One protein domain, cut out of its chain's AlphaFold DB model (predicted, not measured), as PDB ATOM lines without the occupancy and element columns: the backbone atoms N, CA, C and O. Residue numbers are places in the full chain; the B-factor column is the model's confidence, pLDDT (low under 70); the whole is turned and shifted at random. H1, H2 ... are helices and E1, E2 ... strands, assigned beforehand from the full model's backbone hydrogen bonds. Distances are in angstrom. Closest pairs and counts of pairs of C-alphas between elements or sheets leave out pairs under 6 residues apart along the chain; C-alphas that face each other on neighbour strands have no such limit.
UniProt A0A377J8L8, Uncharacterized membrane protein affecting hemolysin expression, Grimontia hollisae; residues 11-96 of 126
ATOM      1  N   ASN A  11     -69.233  -2.781   9.063       87.06
ATOM      2  CA  ASN A  11     -68.564  -2.132  10.190       87.06
ATOM      3  C   ASN A  11     -67.041  -2.213  10.051       87.06
ATOM      4  O   ASN A  11     -66.368  -1.190  10.136       87.06
ATOM      5  N   ASN A  12     -66.495  -3.388   9.732       87.88
ATOM      6  CA  ASN A  12     -65.055  -3.559   9.527       87.88
ATOM      7  C   ASN A  12     -64.517  -2.693   8.378       87.88
ATOM      8  O   ASN A  12     -63.444  -2.105   8.502       87.88
ATOM      9  N   ARG A  13     -65.257  -2.578   7.266       90.00
ATOM     10  CA  ARG A  13     -64.880  -1.694   6.151       90.00
ATOM     11  C   ARG A  13     -64.917  -0.222   6.549       90.00
ATOM     12  O   ARG A  13     -63.998   0.505   6.190       90.00
ATOM     13  N   ASN A  14     -65.930   0.200   7.304       87.38
ATOM     14  CA  ASN A  14     -66.027   1.569   7.812       87.38
ATOM     15  C   ASN A  14     -64.864   1.895   8.754       87.38
ATOM     16  O   ASN A  14     -64.214   2.921   8.574       87.38
ATOM     17  N   TYR A  15     -64.541   1.004   9.696       86.81
ATOM     18  CA  TYR A  15     -63.386   1.180  10.579       86.81
ATOM     19  C   TYR A  15     -62.079   1.264   9.799       86.81
ATOM     20  O   TYR A  15     -61.272   2.154  10.057       86.81
ATOM     21  N   LYS A  16     -61.889   0.390   8.805       88.44
ATOM     22  CA  LYS A  16     -60.704   0.441   7.951       88.44
ATOM     23  C   LYS A  16     -60.616   1.751   7.164       88.44
ATOM     24  O   LYS A  16     -59.550   2.347   7.111       88.44
ATOM     25  N   MET A  17     -61.720   2.220   6.590       90.75
ATOM     26  CA  MET A  17     -61.741   3.481   5.849       90.75
ATOM     27  C   MET A  17     -61.377   4.673   6.743       90.75
ATOM     28  O   MET A  17     -60.561   5.501   6.350       90.75
ATOM     29  N   LEU A  18     -61.958   4.753   7.944       87.94
ATOM     30  CA  LEU A  18     -61.647   5.812   8.909       87.94
ATOM     31  C   LEU A  18     -60.183   5.763   9.350       87.94
ATOM     32  O   LEU A  18     -59.540   6.806   9.471       87.94
ATOM     33  N   TYR A  19     -59.652   4.556   9.552       86.50
ATOM     34  CA  TYR A  19     -58.247   4.347   9.872       86.50
ATOM     35  C   TYR A  19     -57.337   4.858   8.748       86.50
ATOM     36  O   TYR A  19     -56.477   5.697   9.001       86.50
ATOM     37  N   ASP A  20     -57.586   4.437   7.504       89.50
ATOM     38  CA  ASP A  20     -56.779   4.824   6.341       89.50
ATOM     39  C   ASP A  20     -56.812   6.357   6.118       89.50
ATOM     40  O   ASP A  20     -55.792   6.979   5.808       89.50
ATOM     41  N   GLN A  21     -57.972   6.998   6.324       90.75
ATOM     42  CA  GLN A  21     -58.109   8.460   6.255       90.75
ATOM     43  C   GLN A  21     -57.318   9.168   7.358       90.75
ATOM     44  O   GLN A  21     -56.598  10.130   7.081       90.75
ATOM     45  N   THR A  22     -57.438   8.685   8.595       88.06
ATOM     46  CA  THR A  22     -56.722   9.248   9.746       88.06
ATOM     47  C   THR A  22     -55.217   9.136   9.533       88.06
ATOM     48  O   THR A  22     -54.514  10.134   9.650       88.06
ATOM     49  N   GLU A  23     -54.726   7.967   9.114       87.50
ATOM     50  CA  GLU A  23     -53.309   7.756   8.817       87.50
ATOM     51  C   GLU A  23     -52.809   8.711   7.722       87.50
ATOM     52  O   GLU A  23     -51.753   9.331   7.869       87.50
ATOM     53  N   SER A  24     -53.569   8.875   6.634       91.50
ATOM     54  CA  SER A  24     -53.204   9.795   5.552       91.50
ATOM     55  C   SER A  24     -53.066  11.236   6.049       91.50
ATOM     56  O   SER A  24     -52.088  11.911   5.713       91.50
ATOM     57  N   LEU A  25     -54.014  11.708   6.864       91.00
ATOM     58  CA  LEU A  25     -53.966  13.043   7.462       91.00
ATOM     59  C   LEU A  25     -52.778  13.185   8.418       91.00
ATOM     60  O   LEU A  25     -52.013  14.143   8.302       91.00
ATOM     61  N   SER A  26     -52.559  12.207   9.298       90.25
ATOM     62  CA  SER A  26     -51.427  12.209  10.227       90.25
ATOM     63  C   SER A  26     -50.085  12.255   9.495       90.25
ATOM     64  O   SER A  26     -49.187  12.984   9.909       90.25
ATOM     65  N   ARG A  27     -49.946  11.558   8.359       91.69
ATOM     66  CA  ARG A  27     -48.736  11.616   7.521       91.69
ATOM     67  C   ARG A  27     -48.529  12.983   6.868       91.69
ATOM     68  O   ARG A  27     -47.389  13.408   6.717       91.69
ATOM     69  N   VAL A  28     -49.597  13.677   6.469       93.06
ATOM     70  CA  VAL A  28     -49.496  15.057   5.955       93.06
ATOM     71  C   VAL A  28     -49.022  16.002   7.057       93.06
ATOM     72  O   VAL A  28     -48.067  16.745   6.837       93.06
ATOM     73  N   ILE A  29     -49.644  15.931   8.238       92.44
ATOM     74  CA  ILE A  29     -49.267  16.745   9.400       92.44
ATOM     75  C   ILE A  29     -47.808  16.490   9.773       92.44
ATOM     76  O   ILE A  29     -47.052  17.439   9.952       92.44
ATOM     77  N   LEU A  30     -47.391  15.225   9.831       93.12
ATOM     78  CA  LEU A  30     -46.031  14.864  10.206       93.12
ATOM     79  C   LEU A  30     -44.989  15.384   9.208       93.12
ATOM     80  O   LEU A  30     -43.971  15.926   9.626       93.12
ATOM     81  N   ARG A  31     -45.255  15.296   7.897       93.56
ATOM     82  CA  ARG A  31     -44.374  15.888   6.875       93.56
ATOM     83  C   ARG A  31     -44.281  17.405   7.004       93.56
ATOM     84  O   ARG A  31     -43.192  17.961   6.901       93.56
ATOM     85  N   GLN A  32     -45.405  18.076   7.258       93.56
ATOM     86  CA  GLN A  32     -45.411  19.521   7.474       93.56
ATOM     87  C   GLN A  32     -44.647  19.899   8.748       93.56
ATOM     88  O   GLN A  32     -43.869  20.851   8.738       93.56
ATOM     89  N   ALA A  33     -44.825  19.136   9.826       94.94
ATOM     90  CA  ALA A  33     -44.078  19.307  11.062       94.94
ATOM     91  C   ALA A  33     -42.576  19.101  10.842       94.94
ATOM     92  O   ALA A  33     -41.789  19.905  11.329       94.94
ATOM     93  N   ALA A  34     -42.174  18.088  10.068       95.25
ATOM     94  CA  ALA A  34     -40.775  17.851   9.726       95.25
ATOM     95  C   ALA A  34     -40.177  19.022   8.929       95.25
ATOM     96  O   ALA A  34     -39.096  19.498   9.267       95.25
ATOM     97  N   ALA A  35     -40.900  19.553   7.938       92.62
ATOM     98  CA  ALA A  35     -40.463  20.729   7.186       92.62
ATOM     99  C   ALA A  35     -40.319  21.975   8.081       92.62
ATOM    100  O   ALA A  35     -39.322  22.687   7.998       92.62
ATOM    101  N   THR A  36     -41.274  22.215   8.985       93.19
ATOM    102  CA  THR A  36     -41.193  23.317   9.957       93.19
ATOM    103  C   THR A  36     -40.032  23.122  10.940       93.19
ATOM    104  O   THR A  36     -39.304  24.070  11.237       93.19
ATOM    105  N   ALA A  37     -39.825  21.896  11.423       94.88
ATOM    106  CA  ALA A  37     -38.744  21.556  12.339       94.88
ATOM    107  C   ALA A  37     -37.365  21.696  11.687       94.88
ATOM    108  O   ALA A  37     -36.420  22.098  12.360       94.88
ATOM    109  N   HIS A  38     -37.243  21.413  10.385       93.81
ATOM    110  CA  HIS A  38     -35.996  21.598   9.648       93.81
ATOM    111  C   HIS A  38     -35.509  23.047   9.731       93.81
ATOM    112  O   HIS A  38     -34.365  23.283  10.109       93.81
ATOM    113  N   THR A  39     -36.394  24.012   9.465       91.25
ATOM    114  CA  THR A  39     -36.065  25.442   9.561       91.25
ATOM    115  C   THR A  39     -35.568  25.812  10.957       91.25
ATOM    116  O   THR A  39     -34.545  26.481  11.077       91.25
ATOM    117  N   ALA A  40     -36.244  25.328  12.006       92.19
ATOM    118  CA  ALA A  40     -35.864  25.598  13.391       92.19
ATOM    119  C   ALA A  40     -34.536  24.923  13.792       92.19
ATOM    120  O   ALA A  40     -33.750  25.507  14.531       92.19
ATOM    121  N   LEU A  41     -34.245  23.721  13.280       91.50
ATOM    122  CA  LEU A  41     -32.968  23.038  13.515       91.50
ATOM    123  C   LEU A  41     -31.796  23.742  12.826       91.50
ATOM    124  O   LEU A  41     -30.731  23.864  13.423       91.50
ATOM    125  N   VAL A  42     -31.977  24.215  11.588       91.50
ATOM    126  CA  VAL A  42     -30.929  24.943  10.850       91.50
ATOM    127  C   VAL A  42     -30.565  26.255  11.549       91.50
ATOM    128  O   VAL A  42     -29.404  26.659  11.524       91.50
ATOM    129  N   SER A  43     -31.533  26.904  12.199       91.44
ATOM    130  CA  SER A  43     -31.319  28.134  12.965       91.44
ATOM    131  C   SER A  43     -30.944  27.916  14.438       91.44
ATOM    132  O   SER A  43     -30.863  28.899  15.168       91.44
ATOM    133  N   ASP A  44     -30.755  26.666  14.882       91.06
ATOM    134  CA  ASP A  44     -30.538  26.290  16.293       91.06
ATOM    135  C   ASP A  44     -31.615  26.852  17.254       91.06
ATOM    136  O   ASP A  44     -31.371  27.179  18.416       91.06
ATOM    137  N   ASP A  45     -32.849  26.984  16.756       94.88
ATOM    138  CA  ASP A  45     -33.979  27.556  17.485       94.88
ATOM    139  C   ASP A  45     -34.795  26.462  18.190       94.88
ATOM    140  O   ASP A  45     -35.858  26.008  17.746       94.88
ATOM    141  N   VAL A  46     -34.284  26.046  19.346       93.12
ATOM    142  CA  VAL A  46     -34.934  25.051  20.209       93.12
ATOM    143  C   VAL A  46     -36.299  25.534  20.722       93.12
ATOM    144  O   VAL A  46     -37.203  24.721  20.926       93.12
ATOM    145  N   ALA A  47     -36.494  26.843  20.905       95.69
ATOM    146  CA  ALA A  47     -37.761  27.390  21.391       95.69
ATOM    147  C   ALA A  47     -38.888  27.214  20.359       95.69
ATOM    148  O   ALA A  47     -40.012  26.838  20.715       95.69
ATOM    149  N   SER A  48     -38.579  27.405  19.076       95.56
ATOM    150  CA  SER A  48     -39.511  27.123  17.982       95.56
ATOM    151  C   SER A  48     -39.838  25.633  17.865       95.56
ATOM    152  O   SER A  48     -41.006  25.281  17.680       95.56
ATOM    153  N   LEU A  49     -38.861  24.736  18.062       95.75
ATOM    154  CA  LEU A  49     -39.123  23.290  18.119       95.75
ATOM    155  C   LEU A  49     -40.050  22.918  19.278       95.75
ATOM    156  O   LEU A  49     -40.964  22.110  19.103       95.75
ATOM    157  N   GLN A  50     -39.850  23.525  20.449       97.12
ATOM    158  CA  GLN A  50     -40.701  23.283  21.610       97.12
ATOM    159  C   GLN A  50     -42.133  23.791  21.384       97.12
ATOM    160  O   GLN A  50     -43.101  23.112  21.729       97.12
ATOM    161  N   THR A  51     -42.284  24.961  20.759       96.81
ATOM    162  CA  THR A  51     -43.596  25.493  20.362       96.81
ATOM    163  C   THR A  51     -44.298  24.551  19.383       96.81
ATOM    164  O   THR A  51     -45.472  24.238  19.570       96.81
ATOM    165  N   LEU A  52     -43.574  24.031  18.386       96.12
ATOM    166  CA  LEU A  52     -44.109  23.087  17.405       96.12
ATOM    167  C   LEU A  52     -44.658  21.813  18.062       96.12
ATOM    168  O   LEU A  52     -45.802  21.445  17.803       96.12
ATOM    169  N   VAL A  53     -43.881  21.142  18.921       96.19
ATOM    170  CA  VAL A  53     -44.337  19.896  19.574       96.19
ATOM    171  C   VAL A  53     -45.506  20.131  20.535       96.19
ATOM    172  O   VAL A  53     -46.376  19.271  20.655       96.19
ATOM    173  N   ASN A  54     -45.575  21.303  21.172       95.75
ATOM    174  CA  ASN A  54     -46.709  21.684  22.017       95.75
ATOM    175  C   ASN A  54     -47.976  21.936  21.188       95.75
ATOM    176  O   ASN A  54     -49.054  21.488  21.568       95.75
ATOM    177  N   HIS A  55     -47.853  22.615  20.043       95.12
ATOM    178  CA  HIS A  55     -48.975  22.813  19.124       95.12
ATOM    179  C   HIS A  55     -49.484  21.480  18.572       95.12
ATOM    180  O   HIS A  55     -50.687  21.240  18.602       95.12
ATOM    181  N   LEU A  56     -48.589  20.575  18.162       94.00
ATOM    182  CA  LEU A  56     -48.977  19.233  17.721       94.00
ATOM    183  C   LEU A  56     -49.744  18.478  18.811       94.00
ATOM    184  O   LEU A  56     -50.771  17.881  18.520       94.00
ATOM    185  N   GLN A  57     -49.300  18.544  20.068       92.44
ATOM    186  CA  GLN A  57     -50.013  17.913  21.183       92.44
ATOM    187  C   GLN A  57     -51.410  18.506  21.424       92.44
ATOM    188  O   GLN A  57     -52.288  17.817  21.935       92.44
ATOM    189  N   SER A  58     -51.633  19.777  21.089       92.31
ATOM    190  CA  SER A  58     -52.949  20.399  21.263       92.31
ATOM    191  C   SER A  58     -54.001  19.907  20.259       92.31
ATOM    192  O   SER A  58     -55.190  20.162  20.452       92.31
ATOM    193  N   GLU A  59     -53.592  19.177  19.216       89.69
ATOM    194  CA  GLU A  59     -54.496  18.640  18.202       89.69
ATOM    195  C   GLU A  59     -55.269  17.401  18.710       89.69
ATOM    196  O   GLU A  59     -54.657  16.466  19.229       89.69
ATOM    197  N   PRO A  60     -56.599  17.298  18.494       85.25
ATOM    198  CA  PRO A  60     -57.457  16.273  19.113       85.25
ATOM    199  C   PRO A  60     -57.110  14.798  18.844       85.25
ATOM    200  O   PRO A  60     -57.602  13.917  19.548       85.25
ATOM    201  N   LEU A  61     -56.322  14.509  17.805       85.00
ATOM    202  CA  LEU A  61     -55.966  13.145  17.385       85.00
ATOM    203  C   LEU A  61     -54.485  12.812  17.605       85.00
ATOM    204  O   LEU A  61     -54.052  11.705  17.277       85.00
ATOM    205  N   ILE A  62     -53.709  13.745  18.156       87.06
ATOM    206  CA  ILE A  62     -52.290  13.559  18.444       87.06
ATOM    207  C   ILE A  62     -52.145  13.337  19.947       87.06
ATOM    208  O   ILE A  62     -52.566  14.152  20.758       87.06
ATOM    209  N   LEU A  63     -51.558  12.202  20.327       85.94
ATOM    210  CA  LEU A  63     -51.285  11.904  21.733       85.94
ATOM    211  C   LEU A  63     -50.115  12.742  22.252       85.94
ATOM    212  O   LEU A  63     -50.205  13.406  23.286       85.94
ATOM    213  N   ASP A  64     -48.999  12.651  21.544       88.88
ATOM    214  CA  ASP A  64     -47.750  13.298  21.874       88.88
ATOM    215  C   ASP A  64     -46.918  13.555  20.613       88.88
ATOM    216  O   ASP A  64     -47.237  13.105  19.509       88.88
ATOM    217  N   ALA A  65     -45.868  14.353  20.780       92.56
ATOM    218  CA  ALA A  65     -44.909  14.654  19.734       92.56
ATOM    219  C   ALA A  65     -43.528  14.856  20.359       92.56
ATOM    220  O   ALA A  65     -43.391  15.496  21.406       92.56
ATOM    221  N   ALA A  66     -42.495  14.339  19.703       93.81
ATOM    222  CA  ALA A  66     -41.116  14.519  20.122       93.81
ATOM    223  C   ALA A  66     -40.183  14.582  18.912       93.81
ATOM    224  O   ALA A  66     -40.407  13.932  17.893       93.81
ATOM    225  N   VAL A  67     -39.123  15.372  19.053       93.81
ATOM    226  CA  VAL A  67     -38.025  15.488  18.097       93.81
ATOM    227  C   VAL A  67     -36.790  14.872  18.733       93.81
ATOM    228  O   VAL A  67     -36.432  15.214  19.862       93.81
ATOM    229  N   TYR A  68     -36.130  13.983  17.998       91.12
ATOM    230  CA  TYR A  68     -34.907  13.315  18.423       91.12
ATOM    231  C   TYR A  68     -33.771  13.636  17.457       91.12
ATOM    232  O   TYR A  68     -33.998  13.814  16.260       91.12
ATOM    233  N   ASP A  69     -32.549  13.694  17.973       89.12
ATOM    234  CA  ASP A  69     -31.355  13.702  17.139       89.12
ATOM    235  C   ASP A  69     -31.042  12.295  16.597       89.12
ATOM    236  O   ASP A  69     -31.648  11.290  16.978       89.12
ATOM    237  N   ILE A  70     -30.037  12.208  15.724       85.94
ATOM    238  CA  ILE A  70     -29.594  10.944  15.114       85.94
ATOM    239  C   ILE A  70     -29.056   9.913  16.122       85.94
ATOM    240  O   ILE A  70     -28.889   8.747  15.774       85.94
ATOM    241  N   LYS A  71     -28.744  10.331  17.353       86.06
ATOM    242  CA  LYS A  71     -28.275   9.470  18.447       86.06
ATOM    243  C   LYS A  71     -29.427   9.045  19.365       86.06
ATOM    244  O   LYS A  71     -29.177   8.357  20.350       86.06
ATOM    245  N   GLY A  72     -30.662   9.454  19.067       81.31
ATOM    246  CA  GLY A  72     -31.839   9.196  19.894       81.31
ATOM    247  C   GLY A  72     -31.985  10.149  21.083       81.31
ATOM    248  O   GLY A  72     -32.838   9.925  21.940       81.31
ATOM    249  N   LYS A  73     -31.192  11.226  21.166       88.19
ATOM    250  CA  LYS A  73     -31.354  12.240  22.212       88.19
ATOM    251  C   LYS A  73     -32.560  13.114  21.886       88.19
ATOM    252  O   LYS A  73     -32.642  13.705  20.814       88.19
ATOM    253  N   ARG A  74     -33.470  13.249  22.847       90.50
ATOM    254  CA  ARG A  74     -34.635  14.134  22.743       90.50
ATOM    255  C   ARG A  74     -34.198  15.603  22.713       90.50
ATOM    256  O   ARG A  74     -33.505  16.056  23.623       90.50
ATOM    257  N   VAL A  75     -34.601  16.318  21.667       93.50
ATOM    258  CA  VAL A  75     -34.295  17.741  21.427       93.50
ATOM    259  C   VAL A  75     -35.452  18.626  21.885       93.50
ATOM    260  O   VAL A  75     -35.233  19.620  22.567       93.50
ATOM    261  N   ALA A  76     -36.682  18.232  21.556       95.06
ATOM    262  CA  ALA A  76     -37.912  18.882  21.997       95.06
ATOM    263  C   ALA A  76     -38.992  17.821  22.194       95.06
ATOM    264  O   ALA A  76     -39.004  16.805  21.494       95.06
ATOM    265  N   SER A  77     -39.901  18.033  23.139       95.19
ATOM    266  CA  SER A  77     -41.001  17.097  23.361       95.19
ATOM    267  C   SER A  77     -42.197  17.743  24.015       95.19
ATOM    268  O   SER A  77     -42.045  18.616  24.866       95.19
ATOM    269  N   SER A  78     -43.380  17.269  23.654       93.88
ATOM    270  CA  SER A  78     -44.613  17.640  24.325       93.88
ATOM    271  C   SER A  78     -44.620  17.152  25.783       93.88
ATOM    272  O   SER A  78     -43.831  16.282  26.167       93.88
ATOM    273  N   LEU A  79     -45.500  17.709  26.621       87.69
ATOM    274  CA  LEU A  79     -45.512  17.401  28.059       87.69
ATOM    275  C   LEU A  79     -45.828  15.925  28.337       87.69
ATOM    276  O   LEU A  79     -45.331  15.352  29.304       87.69
ATOM    277  N   SER A  80     -46.655  15.314  27.490       82.81
ATOM    278  CA  SER A  80     -47.083  13.919  27.638       82.81
ATOM    279  C   SER A  80     -46.245  12.942  26.820       82.81
ATOM    280  O   SER A  80     -46.613  11.774  26.747       82.81
ATOM    281  N   ALA A  81     -45.148  13.403  26.208       86.00
ATOM    282  CA  ALA A  81     -44.305  12.563  25.372       86.00
ATOM    283  C   ALA A  81     -43.657  11.439  26.175       86.00
ATOM    284  O   ALA A  81     -42.845  11.683  27.079       86.00
ATOM    285  N   MET A  82     -43.992  10.207  25.799       79.69
ATOM    286  CA  MET A  82     -43.388   9.024  26.398       79.69
ATOM    287  C   MET A  82     -41.888   8.939  26.047       79.69
ATOM    288  O   MET A  82     -41.460   9.381  24.974       79.69
ATOM    289  N   PRO A  83     -41.053   8.380  26.939       77.75
ATOM    290  CA  PRO A  83     -39.684   8.001  26.606       77.75
ATOM    291  C   PRO A  83     -39.632   7.056  25.396       77.75
ATOM    292  O   PRO A  83     -40.548   6.266  25.157       77.75
ATOM    293  N   LEU A  84     -38.537   7.102  24.633       75.81
ATOM    294  CA  LEU A  84     -38.380   6.291  23.420       75.81
ATOM    295  C   LEU A  84     -38.421   4.783  23.732       75.81
ATOM    296  O   LEU A  84     -38.924   3.980  22.947       75.81
ATOM    297  N   GLU A  85     -37.936   4.395  24.904       74.81
ATOM    298  CA  GLU A  85     -37.912   3.024  25.409       74.81
ATOM    299  C   GLU A  85     -39.324   2.481  25.688       74.81
ATOM    300  O   GLU A  85     -39.584   1.288  25.514       74.81
ATOM    301  N   GLU A  86     -40.246   3.359  26.091       72.75
ATOM    302  CA  GLU A  86     -41.658   3.023  26.298       72.75
ATOM    303  C   GLU A  86     -42.425   2.987  24.969       72.75
ATOM    304  O   GLU A  86     -43.294   2.139  24.777       72.75
ATOM    305  N   LEU A  87     -42.074   3.852  24.013       68.75
ATOM    306  CA  LEU A  87     -42.673   3.842  22.673       68.75
ATOM    307  C   LEU A  87     -42.269   2.605  21.858       68.75
ATOM    308  O   LEU A  87     -43.090   2.016  21.161       68.75
ATOM    309  N   THR A  88     -41.008   2.186  21.964       69.44
ATOM    310  CA  THR A  88     -40.476   0.997  21.270       69.44
ATOM    311  C   THR A  88     -40.957  -0.321  21.874       69.44
ATOM    312  O   THR A  88     -40.726  -1.386  21.301       69.44
ATOM    313  N   GLY A  89     -41.625  -0.261  23.027       65.44
ATOM    314  CA  GLY A  89     -42.096  -1.423  23.762       65.44
ATOM    315  C   GLY A  89     -40.980  -2.300  24.328       65.44
ATOM    316  O   GLY A  89     -41.208  -3.469  24.634       65.44
ATOM    317  N   LEU A  90     -39.771  -1.744  24.469       69.06
ATOM    318  CA  LEU A  90     -38.654  -2.424  25.127       69.06
ATOM    319  C   LEU A  90     -38.960  -2.662  26.612       69.06
ATOM    320  O   LEU A  90     -38.588  -3.702  27.151       69.06
ATOM    321  N   ASN A  91     -39.671  -1.722  27.247       65.88
ATOM    322  CA  ASN A  91     -40.004  -1.761  28.676       65.88
ATOM    323  C   ASN A  91     -41.518  -1.789  28.971       65.88
ATOM    324  O   ASN A  91     -41.919  -1.887  30.129       65.88
ATOM    325  N   THR A  92     -42.368  -1.727  27.944       59.75
ATOM    326  CA  THR A  92     -43.837  -1.709  28.047       59.75
ATOM    327  C   THR A  92     -44.441  -2.578  26.941       59.75
ATOM    328  O   THR A  92     -43.988  -2.529  25.800       59.75
ATOM    329  N   PRO A  93     -45.485  -3.385  27.199       54.91
ATOM    330  CA  PRO A  93     -46.182  -4.056  26.109       54.91
ATOM    331  C   PRO A  93     -46.727  -3.012  25.119       54.91
ATOM    332  O   PRO A  93     -47.495  -2.133  25.513       54.91
ATOM    333  N   LEU A  94     -46.370  -3.124  23.832       53.53
ATOM    334  CA  LEU A  94     -46.822  -2.231  22.742       53.53
ATOM    335  C   LEU A  94     -48.351  -2.037  22.728       53.53
ATOM    336  O   LEU A  94     -48.867  -0.976  22.379       53.53
ATOM    337  N   SER A  95     -49.080  -3.065  23.167       50.72
ATOM    338  CA  SER A  95     -50.532  -3.083  23.300       50.72
ATOM    339  C   SER A  95     -51.083  -2.243  24.455       50.72
ATOM    340  O   SER A  95     -52.290  -2.184  24.578       50.72
ATOM    341  N   VAL A  96     -50.273  -1.646  25.333       52.91
ATOM    342  CA  VAL A  96     -50.756  -0.813  26.456       52.91
ATOM    343  C   VAL A  96     -50.543   0.675  26.170       52.91
ATOM    344  O   VAL A  96     -51.399   1.486  26.509       52.91
TER     345      VAL A  96
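What this domain is: This is residues 11 to 96 of the 126 residues of the protein "Uncharacterized membrane protein affecting hemolysin expression" of Grimontia hollisae (UniProt A0A377J8L8). A long helix, H1, folds back into the shorter H2, and a small strand hairpin, E1 and E2, packs on H2; residues 11 to 21 of H1 stick out, and short H3 lies beyond the strands. The 86 printed residues, mostly helix, run H1, H2, E1, E2, H3, with E1 and E2 antiparallel. The whole is elongated, 48 by 30 by 21 A, and only just loose, close to compact, with a radius of gyration of the C-alphas of 14.8 A.

How they stand to each other: H1, residues 11 to 42, touches H2, residues 46 to 58, with residues 33 to 41 alone, in a helical hairpin at a shallow tilt of 16 degrees, opposite ways; the closest C-alphas, of Ala 37 and Leu 49, are 6.0 A apart. E1, residues 66 to 68, and E2, residues 74 to 77, form a hairpin; N 67 and O 76 are within hydrogen-bond range at 2.8 A. The closest C-alphas of H2 and E2, those of Gln 50 and Ala 76, are 5.2 A apart. H3, residues 84 to 87, touches no helix. Every O i to N i+4 pair is within range in H2, and 27 of 28 in H1.

Where its parts are: H1 spans 46.4 A from C-alpha 11 at (-68.564, -2.132, 10.190); H2 spans 18.6 A. H3 ends at C-alpha 87, (-42.673, 3.842, 22.673).

The domain as a whole: The printed part has no cut and no long link. The pLDDT is under 70 at residues 87 to 96.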